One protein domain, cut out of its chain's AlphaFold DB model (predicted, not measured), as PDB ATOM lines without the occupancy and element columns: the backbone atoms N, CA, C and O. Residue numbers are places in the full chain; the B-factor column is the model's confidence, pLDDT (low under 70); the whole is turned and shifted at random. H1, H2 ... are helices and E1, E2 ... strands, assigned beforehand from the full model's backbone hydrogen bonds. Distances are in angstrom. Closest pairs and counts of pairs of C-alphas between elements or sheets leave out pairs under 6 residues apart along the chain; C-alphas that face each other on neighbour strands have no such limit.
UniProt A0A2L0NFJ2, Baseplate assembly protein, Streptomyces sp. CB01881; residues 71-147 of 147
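What this domain is: This is residues 71 to 147 of the 147 residues of the protein "Baseplate assembly protein" of Streptomyces sp. CB01881 (UniProt A0A2L0NFJ2). One long, nearly flat sheet of eight strands makes most of this domain, the chain folding back and forth with its strands side by side in chain order. The small helix H1 sits over one face at the E1 end, and the opposite face is bare. The 77 printed residues hold H1 and then E1 to E8, a mostly strand domain; the sheet's order is E1 - E2 - E3 - E4 - E5 - E6 - E7 - E8, a meander, each strand the antiparallel neighbour of the one before. The flat outline spans 39 by 27 by 12 A and is only just compact, close to loose, with a radius of gyration of the C-alphas of 13.6 A.

How they stand to each other: H1, residues 71 to 74, is on the sheet at a height of 8.2 A, only just over none of its strands. Its closest C-alpha pair with edge strand E1, residues 82 to 85, is Ala 72 and Val 83, 5.8 A apart. H1 is too short for an O i to N i+4 pair; its one O i to N i+3 pair is within range. E1 and E2, residues 91 to 95, form a hairpin, with N 84 and O 92 2.8 A apart. So do E3, residues 103 to 108, and E4, residues 111 to 116, with N 106 and O 113 2.9 A apart. E5, residues 119 to 123, and E6, residues 129 to 133, form another, with N 122 and O 130 2.9 A apart. E7, residues 136 to 139, and edge strand E8, residues 144 to 146, form the last, with N 139 and O 144 2.8 A apart.

Where its parts are: H1 begins at C-alpha 71 (10.328, -17.520, -7.172). E3 is 16.8 A long and E4 16.3 A. E8 ends at C-alpha 146 (-13.691, -21.093, -29.497).

The domain as a whole: The C-alphas farthest apart, Ala 78 and Ala 143, are 40.8 A apart. The printed part has no cut and no long link, and no printed residue is under 70 in pLDDT.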
ATOM      1  N   LEU A  71      10.542 -18.097  -5.842       92.38
ATOM      2  CA  LEU A  71      10.328 -17.520  -7.172       92.38
ATOM      3  C   LEU A  71      11.319 -16.395  -7.497       92.38
ATOM      4  O   LEU A  71      11.726 -16.279  -8.646       92.38
ATOM      5  N   ALA A  72      11.766 -15.619  -6.504       92.62
ATOM      6  CA  ALA A  72      12.770 -14.574  -6.722       92.62
ATOM      7  C   ALA A  72      14.134 -15.181  -7.083       92.62
ATOM      8  O   ALA A  72      14.890 -14.617  -7.867       92.62
ATOM      9  N   ARG A  73      14.425 -16.374  -6.550       90.00
ATOM     10  CA  ARG A  73      15.656 -17.129  -6.820       90.00
ATOM     11  C   ARG A  73      15.607 -17.986  -8.086       90.00
ATOM     12  O   ARG A  73      16.651 -18.456  -8.523       90.00
ATOM     13  N   ALA A  74      14.417 -18.234  -8.625       87.44
ATOM     14  CA  ALA A  74      14.226 -19.007  -9.849       87.44
ATOM     15  C   ALA A  74      14.378 -18.154 -11.123       87.44
ATOM     16  O   ALA A  74      14.439 -18.706 -12.220       87.44
ATOM     17  N   GLY A  75      14.418 -16.825 -10.981       82.50
ATOM     18  CA  GLY A  75      14.646 -15.896 -12.081       82.50
ATOM     19  C   GLY A  75      16.061 -15.978 -12.656       82.50
ATOM     20  O   GLY A  75      16.982 -16.530 -12.054       82.50
ATOM     21  N   ASN A  76      16.242 -15.391 -13.836       85.00
ATOM     22  CA  ASN A  76      17.559 -15.234 -14.441       85.00
ATOM     23  C   ASN A  76      18.405 -14.277 -13.575       85.00
ATOM     24  O   ASN A  76      17.957 -13.164 -13.322       85.00
ATOM     25  N   PRO A  77      19.631 -14.630 -13.152       86.69
ATOM     26  CA  PRO A  77      20.479 -13.712 -12.387       86.69
ATOM     27  C   PRO A  77      20.771 -12.380 -13.098       86.69
ATOM     28  O   PRO A  77      20.974 -11.370 -12.434       86.69
ATOM     29  N   ALA A  78      20.776 -12.365 -14.438       90.75
ATOM     30  CA  ALA A  78      20.937 -11.147 -15.235       90.75
ATOM     31  C   ALA A  78      19.645 -10.314 -15.352       90.75
ATOM     32  O   ALA A  78      19.706  -9.140 -15.709       90.75
ATOM     33  N   SER A  79      18.487 -10.908 -15.054       88.94
ATOM     34  CA  SER A  79      17.172 -10.257 -15.022       88.94
ATOM     35  C   SER A  79      16.324 -10.850 -13.883       88.94
ATOM     36  O   SER A  79      15.441 -11.686 -14.113       88.94
ATOM     37  N   PRO A  80      16.647 -10.500 -12.621       92.19
ATOM     38  CA  PRO A  80      16.029 -11.116 -11.454       92.19
ATOM     39  C   PRO A  80      14.536 -10.795 -11.386       92.19
ATOM     40  O   PRO A  80      14.103  -9.683 -11.688       92.19
ATOM     41  N   SER A  81      13.741 -11.771 -10.952       95.50
ATOM     42  CA  SER A  81      12.298 -11.592 -10.810       95.50
ATOM     43  C   SER A  81      11.962 -10.636  -9.664       95.50
ATOM     44  O   SER A  81      12.565 -10.689  -8.590       95.50
ATOM     45  N   ILE A  82      10.926  -9.822  -9.855       96.81
ATOM     46  CA  ILE A  82      10.335  -9.003  -8.792       96.81
ATOM     47  C   ILE A  82       9.217  -9.820  -8.153       96.81
ATOM     48  O   ILE A  82       8.295 -10.248  -8.847       96.81
ATOM     49  N   VAL A  83       9.289 -10.050  -6.840       97.50
ATOM     50  CA  VAL A  83       8.335 -10.905  -6.122       97.50
ATOM     51  C   VAL A  83       7.856 -10.227  -4.846       97.50
ATOM     52  O   VAL A  83       8.649  -9.917  -3.960       97.50
ATOM     53  N   LEU A  84       6.541 -10.062  -4.728       97.38
ATOM     54  CA  LEU A  84       5.855  -9.704  -3.492       97.38
ATOM     55  C   LEU A  84       5.109 -10.937  -3.000       97.38
ATOM     56  O   LEU A  84       4.233 -11.453  -3.694       97.38
ATOM     57  N   GLN A  85       5.476 -11.430  -1.821       97.31
ATOM     58  CA  GLN A  85       4.969 -12.698  -1.318       97.31
ATOM     59  C   GLN A  85       4.742 -12.649   0.192       97.31
ATOM     60  O   GLN A  85       5.594 -12.186   0.946       97.31
ATOM     61  N   THR A  86       3.592 -13.155   0.639       96.94
ATOM     62  CA  THR A  86       3.310 -13.343   2.070       96.94
ATOM     63  C   THR A  86       3.988 -14.605   2.610       96.94
ATOM     64  O   THR A  86       4.360 -15.497   1.850       96.94
ATOM     65  N   VAL A  87       4.073 -14.754   3.936       95.50
ATOM     66  CA  VAL A  87       4.563 -15.999   4.570       95.50
ATOM     67  C   VAL A  87       3.752 -17.226   4.114       95.50
ATOM     68  O   VAL A  87       4.307 -18.299   3.904       95.50
ATOM     69  N   GLY A  88       2.447 -17.049   3.878       95.94
ATOM     70  CA  GLY A  88       1.557 -18.078   3.325       95.94
ATOM     71  C   GLY A  88       1.690 -18.314   1.816       95.94
ATOM     72  O   GLY A  88       0.925 -19.096   1.265       95.94
ATOM     73  N   GLN A  89       2.643 -17.660   1.144       96.25
ATOM     74  CA  GLN A  89       2.921 -17.796  -0.290       96.25
ATOM     75  C   GLN A  89       1.789 -17.315  -1.217       96.25
ATOM     76  O   GLN A  89       1.629 -17.825  -2.328       96.25
ATOM     77  N   ASN A  90       1.019 -16.311  -0.783       97.81
ATOM     78  CA  ASN A  90       0.205 -15.519  -1.708       97.81
ATOM     79  C   ASN A  90       1.133 -14.545  -2.426       97.81
ATOM     80  O   ASN A  90       1.854 -13.803  -1.754       97.81
ATOM     81  N   THR A  91       1.121 -14.560  -3.756       98.19
ATOM     82  CA  THR A  91       2.218 -13.996  -4.546       98.19
ATOM     83  C   THR A  91       1.728 -13.117  -5.686       98.19
ATOM     84  O   THR A  91       0.802 -13.474  -6.411       98.19
ATOM     85  N   ILE A  92       2.432 -12.002  -5.870       98.38
ATOM     86  CA  ILE A  92       2.482 -11.212  -7.098       98.38
ATOM     87  C   ILE A  92       3.929 -11.279  -7.589       98.38
ATOM     88  O   ILE A  92       4.837 -10.911  -6.844       98.38
ATOM     89  N   SER A  93       4.171 -11.751  -8.812       97.62
ATOM     90  CA  SER A  93       5.528 -11.793  -9.367       97.62
ATOM     91  C   SER A  93       5.605 -11.383 -10.828       97.62
ATOM     92  O   SER A  93       4.700 -11.682 -11.603       97.62
ATOM     93  N   VAL A  94       6.725 -10.761 -11.193       97.62
ATOM     94  CA  VAL A  94       7.106 -10.392 -12.561       97.62
ATOM     95  C   VAL A  94       8.460 -11.030 -12.870       97.62
ATOM     96  O   VAL A  94       9.389 -10.916 -12.071       97.62
ATOM     97  N   SER A  95       8.565 -11.731 -13.996       95.88
ATOM     98  CA  SER A  95       9.746 -12.508 -14.383       95.88
ATOM     99  C   SER A  95      10.059 -12.351 -15.868       95.88
ATOM    100  O   SER A  95       9.184 -12.545 -16.707       95.88
ATOM    101  N   ASP A  96      11.326 -12.110 -16.193       94.06
ATOM    102  CA  ASP A  96      11.817 -12.080 -17.579       94.06
ATOM    103  C   ASP A  96      12.330 -13.452 -18.057       94.06
ATOM    104  O   ASP A  96      13.004 -13.556 -19.084       94.06
ATOM    105  N   ALA A  97      12.062 -14.530 -17.311       92.44
ATOM    106  CA  ALA A  97      12.407 -15.879 -17.752       92.44
ATOM    107  C   ALA A  97      11.673 -16.234 -19.067       92.44
ATOM    108  O   ALA A  97      10.549 -15.794 -19.289       92.44
ATOM    109  N   PRO A  98      12.261 -17.044 -19.959       90.88
ATOM    110  CA  PRO A  98      11.605 -17.399 -21.214       90.88
ATOM    111  C   PRO A  98      10.418 -18.361 -21.013       90.88
ATOM    112  O   PRO A  98      10.398 -19.193 -20.102       90.88
ATOM    113  N   GLY A  99       9.445 -18.301 -21.929       90.56
ATOM    114  CA  GLY A  99       8.351 -19.272 -22.021       90.56
ATOM    115  C   GLY A  99       7.378 -19.242 -20.837       90.56
ATOM    116  O   GLY A  99       6.928 -18.180 -20.415       90.56
ATOM    117  N   ALA A 100       7.023 -20.427 -20.325       90.06
ATOM    118  CA  ALA A 100       6.008 -20.591 -19.279       90.06
ATOM    119  C   ALA A 100       6.400 -19.969 -17.926       90.06
ATOM    120  O   ALA A 100       5.528 -19.618 -17.134       90.06
ATOM    121  N   ALA A 101       7.706 -19.864 -17.659       89.31
ATOM    122  CA  ALA A 101       8.259 -19.374 -16.395       89.31
ATOM    123  C   ALA A 101       8.353 -17.837 -16.321       89.31
ATOM    124  O   ALA A 101       8.649 -17.284 -15.259       89.31
ATOM    125  N   GLY A 102       8.146 -17.155 -17.450       93.56
ATOM    126  CA  GLY A 102       8.156 -15.701 -17.551       93.56
ATOM    127  C   GLY A 102       6.808 -15.048 -17.310       93.56
ATOM    128  O   GLY A 102       5.789 -15.705 -17.098       93.56
ATOM    129  N   GLY A 103       6.811 -13.727 -17.436       96.12
ATOM    130  CA  GLY A 103       5.630 -12.888 -17.402       96.12
ATOM    131  C   GLY A 103       5.171 -12.543 -15.989       96.12
ATOM    132  O   GLY A 103       5.981 -12.348 -15.082       96.12
ATOM    133  N   ILE A 104       3.857 -12.410 -15.822       98.31
ATOM    134  CA  ILE A 104       3.212 -11.926 -14.603       98.31
ATOM    135  C   ILE A 104       2.386 -13.053 -13.989       98.31
ATOM    136  O   ILE A 104       1.607 -13.713 -14.679       98.31
ATOM    137  N   LEU A 105       2.524 -13.246 -12.680       98.06
ATOM    138  CA  LEU A 105       1.781 -14.234 -11.905       98.06
ATOM    139  C   LEU A 105       1.100 -13.572 -10.705       98.06
ATOM    140  O   LEU A 105       1.744 -12.895  -9.907       98.06
ATOM    141  N   LEU A 106      -0.193 -13.852 -10.554       98.56
ATOM    142  CA  LEU A 106      -0.965 -13.661  -9.329       98.56
ATOM    143  C   LEU A 106      -1.349 -15.046  -8.809       98.56
ATOM    144  O   LEU A 106      -1.951 -15.823  -9.548       98.56
ATOM    145  N   LYS A 107      -1.000 -15.378  -7.566       97.94
ATOM    146  CA  LYS A 107      -1.189 -16.726  -7.009       97.94
ATOM    147  C   LYS A 107      -1.721 -16.695  -5.581       97.94
ATOM    148  O   LYS A 107      -1.247 -15.919  -4.753       97.94
ATOM    149  N   SER A 108      -2.648 -17.604  -5.290       97.69
ATOM    150  CA  SER A 108      -3.121 -17.925  -3.941       97.69
ATOM    151  C   SER A 108      -3.371 -19.431  -3.839       97.69
ATOM    152  O   SER A 108      -4.280 -19.964  -4.478       97.69
ATOM    153  N   GLY A 109      -2.528 -20.146  -3.088       95.44
ATOM    154  CA  GLY A 109      -2.573 -21.610  -3.028       95.44
ATOM    155  C   GLY A 109      -2.429 -22.252  -4.415       95.44
ATOM    156  O   GLY A 109      -1.389 -22.112  -5.061       95.44
ATOM    157  N   LEU A 110      -3.474 -22.959  -4.862       95.69
ATOM    158  CA  LEU A 110      -3.548 -23.586  -6.191       95.69
ATOM    159  C   LEU A 110      -4.204 -22.693  -7.259       95.69
ATOM    160  O   LEU A 110      -4.128 -23.012  -8.443       95.69
ATOM    161  N   ALA A 111      -4.852 -21.595  -6.864       98.25
ATOM    162  CA  ALA A 111      -5.476 -20.666  -7.794       98.25
ATOM    163  C   ALA A 111      -4.443 -19.678  -8.347       98.25
ATOM    164  O   ALA A 111      -3.571 -19.194  -7.613       98.25
ATOM    165  N   SER A 112      -4.547 -19.353  -9.635       98.12
ATOM    166  CA  SER A 112      -3.637 -18.406 -10.269       98.12
ATOM    167  C   SER A 112      -4.227 -17.678 -11.470       98.12
ATOM    168  O   SER A 112      -5.097 -18.190 -12.176       98.12
ATOM    169  N   ILE A 113      -3.670 -16.497 -11.725       98.56
ATOM    170  CA  ILE A 113      -3.737 -15.792 -13.001       98.56
ATOM    171  C   ILE A 113      -2.303 -15.652 -13.502       98.56
ATOM    172  O   ILE A 113      -1.442 -15.144 -12.783       98.56
ATOM    173  N   THR A 114      -2.040 -16.109 -14.719       98.25
ATOM    174  CA  THR A 114      -0.713 -16.081 -15.336       98.25
ATOM    175  C   THR A 114      -0.813 -15.456 -16.715       98.25
ATOM    176  O   THR A 114      -1.653 -15.856 -17.514       98.25
ATOM    177  N   VAL A 115       0.049 -14.482 -16.990       98.38
ATOM    178  CA  VAL A 115       0.190 -13.829 -18.295       98.38
ATOM    179  C   VAL A 115       1.633 -14.008 -18.730       98.38
ATOM    180  O   VAL A 115       2.522 -13.479 -18.074       98.38
ATOM    181  N   ASN A 116       1.882 -14.748 -19.806       97.12
ATOM    182  CA  ASN A 116       3.231 -14.992 -20.309       97.12
ATOM    183  C   ASN A 116       3.243 -15.121 -21.840       97.12
ATOM    184  O   ASN A 116       2.230 -14.924 -22.509       97.12
ATOM    185  N   GLN A 117       4.401 -15.458 -22.411       95.06
ATOM    186  CA  GLN A 117       4.567 -15.572 -23.864       95.06
ATOM    187  C   GLN A 117       3.719 -16.695 -24.496       95.06
ATOM    188  O   GLN A 117       3.450 -16.657 -25.693       95.06
ATOM    189  N   GLN A 118       3.297 -17.693 -23.714       94.56
ATOM    190  CA  GLN A 118       2.439 -18.785 -24.187       94.56
ATOM    191  C   GLN A 118       0.952 -18.409 -24.181       94.56
ATOM    192  O   GLN A 118       0.149 -19.085 -24.827       94.56
ATOM    193  N   GLY A 119       0.582 -17.339 -23.476       97.25
ATOM    194  CA  GLY A 119      -0.786 -16.850 -23.406       97.25
ATOM    195  C   GLY A 119      -1.195 -16.387 -22.012       97.25
ATOM    196  O   GLY A 119      -0.371 -16.005 -21.179       97.25
ATOM    197  N   ILE A 120      -2.504 -16.421 -21.768       98.50
ATOM    198  CA  ILE A 120      -3.115 -16.015 -20.500       98.50
ATOM    199  C   ILE A 120      -3.867 -17.209 -19.917       98.50
ATOM    200  O   ILE A 120      -4.651 -17.850 -20.609       98.50
ATOM    201  N   THR A 121      -3.638 -17.510 -18.643       98.31
ATOM    202  CA  THR A 121      -4.307 -18.595 -17.915       98.31
ATOM    203  C   THR A 121      -4.936 -18.065 -16.637       98.31
ATOM    204  O   THR A 121      -4.274 -17.391 -15.855       98.31
ATOM    205  N   ILE A 122      -6.198 -18.414 -16.398       98.50
ATOM    206  CA  ILE A 122      -6.904 -18.220 -15.129       98.50
ATOM    207  C   ILE A 122      -7.359 -19.595 -14.654       98.50
ATOM    208  O   ILE A 122      -8.013 -20.316 -15.403       98.50
ATOM    209  N   GLN A 123      -7.037 -19.969 -13.421       98.00
ATOM    210  CA  GLN A 123      -7.440 -21.253 -12.849       98.00
ATOM    211  C   GLN A 123      -7.714 -21.138 -11.353       98.00
ATOM    212  O   GLN A 123      -7.061 -20.369 -10.648       98.00
ATOM    213  N   ASN A 124      -8.658 -21.935 -10.854       97.75
ATOM    214  CA  ASN A 124      -8.968 -21.997  -9.422       97.75
ATOM    215  C   ASN A 124      -8.267 -23.155  -8.685       97.75
ATOM    216  O   ASN A 124      -8.440 -23.296  -7.478       97.75
ATOM    217  N   GLY A 125      -7.518 -24.003  -9.398       96.44
ATOM    218  CA  GLY A 125      -6.888 -25.197  -8.826       96.44
ATOM    219  C   GLY A 125      -7.870 -26.308  -8.425       96.44
ATOM    220  O   GLY A 125      -7.484 -27.247  -7.739       96.44
ATOM    221  N   GLN A 126      -9.136 -26.202  -8.838       96.81
ATOM    222  CA  GLN A 126     -10.234 -27.132  -8.538       96.81
ATOM    223  C   GLN A 126     -10.931 -27.625  -9.822       96.81
ATOM    224  O   GLN A 126     -12.072 -28.077  -9.783       96.81
ATOM    225  N   GLY A 127     -10.260 -27.511 -10.972       94.56
ATOM    226  CA  GLY A 127     -10.755 -27.983 -12.270       94.56
ATOM    227  C   GLY A 127     -11.436 -26.929 -13.147       94.56
ATOM    228  O   GLY A 127     -11.670 -27.211 -14.318       94.56
ATOM    229  N   ALA A 128     -11.708 -25.720 -12.639       98.12
ATOM    230  CA  ALA A 128     -12.182 -24.624 -13.483       98.12
ATOM    231  C   ALA A 128     -11.000 -23.817 -14.042       98.12
ATOM    232  O   ALA A 128     -10.118 -23.396 -13.282       98.12
ATOM    233  N   SER A 129     -10.992 -23.583 -15.356       98.31
ATOM    234  CA  SER A 129      -9.918 -22.855 -16.036       98.31
ATOM    235  C   SER A 129     -10.393 -22.083 -17.265       98.31
ATOM    236  O   SER A 129     -11.306 -22.511 -17.968       98.31
ATOM    237  N   LEU A 130      -9.699 -20.991 -17.572       98.50
ATOM    238  CA  LEU A 130      -9.790 -20.244 -18.823       98.50
ATOM    239  C   LEU A 130      -8.374 -20.052 -19.374       98.50
ATOM    240  O   LEU A 130      -7.523 -19.485 -18.688       98.50
ATOM    241  N   VAL A 131      -8.127 -20.520 -20.595       98.19
ATOM    242  CA  VAL A 131      -6.822 -20.440 -21.264       98.19
ATOM    243  C   VAL A 131      -6.986 -19.740 -22.608       98.19
ATOM    244  O   VAL A 131      -7.815 -20.140 -23.424       98.19
ATOM    245  N   LEU A 132      -6.201 -18.687 -22.820       98.25
ATOM    246  CA  LEU A 132      -6.157 -17.903 -24.047       98.25
ATOM    247  C   LEU A 132      -4.799 -18.135 -24.708       98.25
ATOM    248  O   LEU A 132      -3.777 -17.703 -24.172       98.25
ATOM    249  N   THR A 133      -4.789 -18.795 -25.864       96.94
ATOM    250  CA  THR A 133      -3.563 -19.123 -26.605       96.94
ATOM    251  C   THR A 133      -3.764 -18.822 -28.085       96.94
ATOM    252  O   THR A 133      -4.582 -19.448 -28.755       96.94
ATOM    253  N   GLY A 134      -3.013 -17.851 -28.616       95.38
ATOM    254  CA  GLY A 134      -3.238 -17.358 -29.978       95.38
ATOM    255  C   GLY A 134      -4.685 -16.855 -30.152       95.38
ATOM    256  O   GLY A 134      -5.139 -16.084 -29.307       95.38
ATOM    257  N   PRO A 135      -5.419 -17.272 -31.204       96.56
ATOM    258  CA  PRO A 135      -6.832 -16.921 -31.385       96.56
ATOM    259  C   PRO A 135      -7.798 -17.773 -30.536       96.56
ATOM    260  O   PRO A 135      -8.994 -17.502 -30.518       96.56
ATOM    261  N   GLN A 136      -7.309 -18.810 -29.847       97.81
ATOM    262  CA  GLN A 136      -8.155 -19.784 -29.164       97.81
ATOM    263  C   GLN A 136      -8.510 -19.351 -27.740       97.81
ATOM    264  O   GLN A 136      -7.642 -18.955 -26.958       97.81
ATOM    265  N   VAL A 137      -9.776 -19.554 -27.375       98.31
ATOM    266  CA  VAL A 137     -10.263 -19.521 -25.990       98.31
ATOM    267  C   VAL A 137     -10.691 -20.930 -25.589       98.31
ATOM    268  O   VAL A 137     -11.576 -21.513 -26.214       98.31
ATOM    269  N   ASN A 138     -10.075 -21.482 -24.545       98.12
ATOM    270  CA  ASN A 138     -10.385 -22.802 -23.998       98.12
ATOM    271  C   ASN A 138     -10.906 -22.681 -22.559       98.12
ATOM    272  O   ASN A 138     -10.255 -22.088 -21.698       98.12
ATOM    273  N   VAL A 139     -12.074 -23.264 -22.297       98.19
ATOM    274  CA  VAL A 139     -12.710 -23.314 -20.978       98.19
ATOM    275  C   VAL A 139     -12.703 -24.750 -20.467       98.19
ATOM    276  O   VAL A 139     -13.115 -25.667 -21.180       98.19
ATOM    277  N   ASN A 140     -12.274 -24.923 -19.214       96.69
ATOM    278  CA  ASN A 140     -12.249 -26.192 -18.479       96.69
ATOM    279  C   ASN A 140     -11.652 -27.348 -19.302       96.69
ATOM    280  O   ASN A 140     -12.288 -28.386 -19.480       96.69
ATOM    281  N   LEU A 141     -10.436 -27.149 -19.820       92.69
ATOM    282  CA  LEU A 141      -9.653 -28.166 -20.534       92.69
ATOM    283  C   LEU A 141     -10.383 -28.773 -21.748       92.69
ATOM    284  O   LEU A 141     -10.321 -29.974 -21.995       92.69
ATOM    285  N   GLY A 142     -11.061 -27.929 -22.528       93.81
ATOM    286  CA  GLY A 142     -11.734 -28.322 -23.769       93.81
ATOM    287  C   GLY A 142     -13.234 -28.573 -23.645       93.81
ATOM    288  O   GLY A 142     -13.857 -28.894 -24.653       93.81
ATOM    289  N   ALA A 143     -13.835 -28.362 -22.470       96.12
ATOM    290  CA  ALA A 143     -15.291 -28.409 -22.316       96.12
ATOM    291  C   ALA A 143     -16.010 -27.400 -23.235       96.12
ATOM    292  O   ALA A 143     -17.079 -27.696 -23.765       96.12
ATOM    293  N   LEU A 144     -15.404 -26.229 -23.456       96.88
ATOM    294  CA  LEU A 144     -15.768 -25.299 -24.524       96.88
ATOM    295  C   LEU A 144     -14.494 -24.741 -25.156       96.88
ATOM    296  O   LEU A 144     -13.590 -24.290 -24.455       96.88
ATOM    297  N   THR A 145     -14.436 -24.760 -26.484       96.38
ATOM    298  CA  THR A 145     -13.330 -24.195 -27.259       96.38
ATOM    299  C   THR A 145     -13.890 -23.295 -28.352       96.38
ATOM    300  O   THR A 145     -14.764 -23.721 -29.103       96.38
ATOM    301  N   VAL A 146     -13.377 -22.069 -28.441       96.31
ATOM    302  CA  VAL A 146     -13.691 -21.093 -29.497       96.31
ATOM    303  C   VAL A 146     -12.398 -20.755 -30.239       96.31
ATOM    304  O   VAL A 146     -11.350 -20.648 -29.596       96.31
ATOM    305  N   GLN A 147     -12.462 -20.638 -31.568       91.25
ATOM    306  CA  GLN A 147     -11.338 -20.346 -32.465       91.25
ATOM    307  C   GLN A 147     -11.719 -19.280 -33.488       91.25
ATOM    308  O   GLN A 147     -12.922 -19.221 -33.835       91.25
TER     309      GLN A 147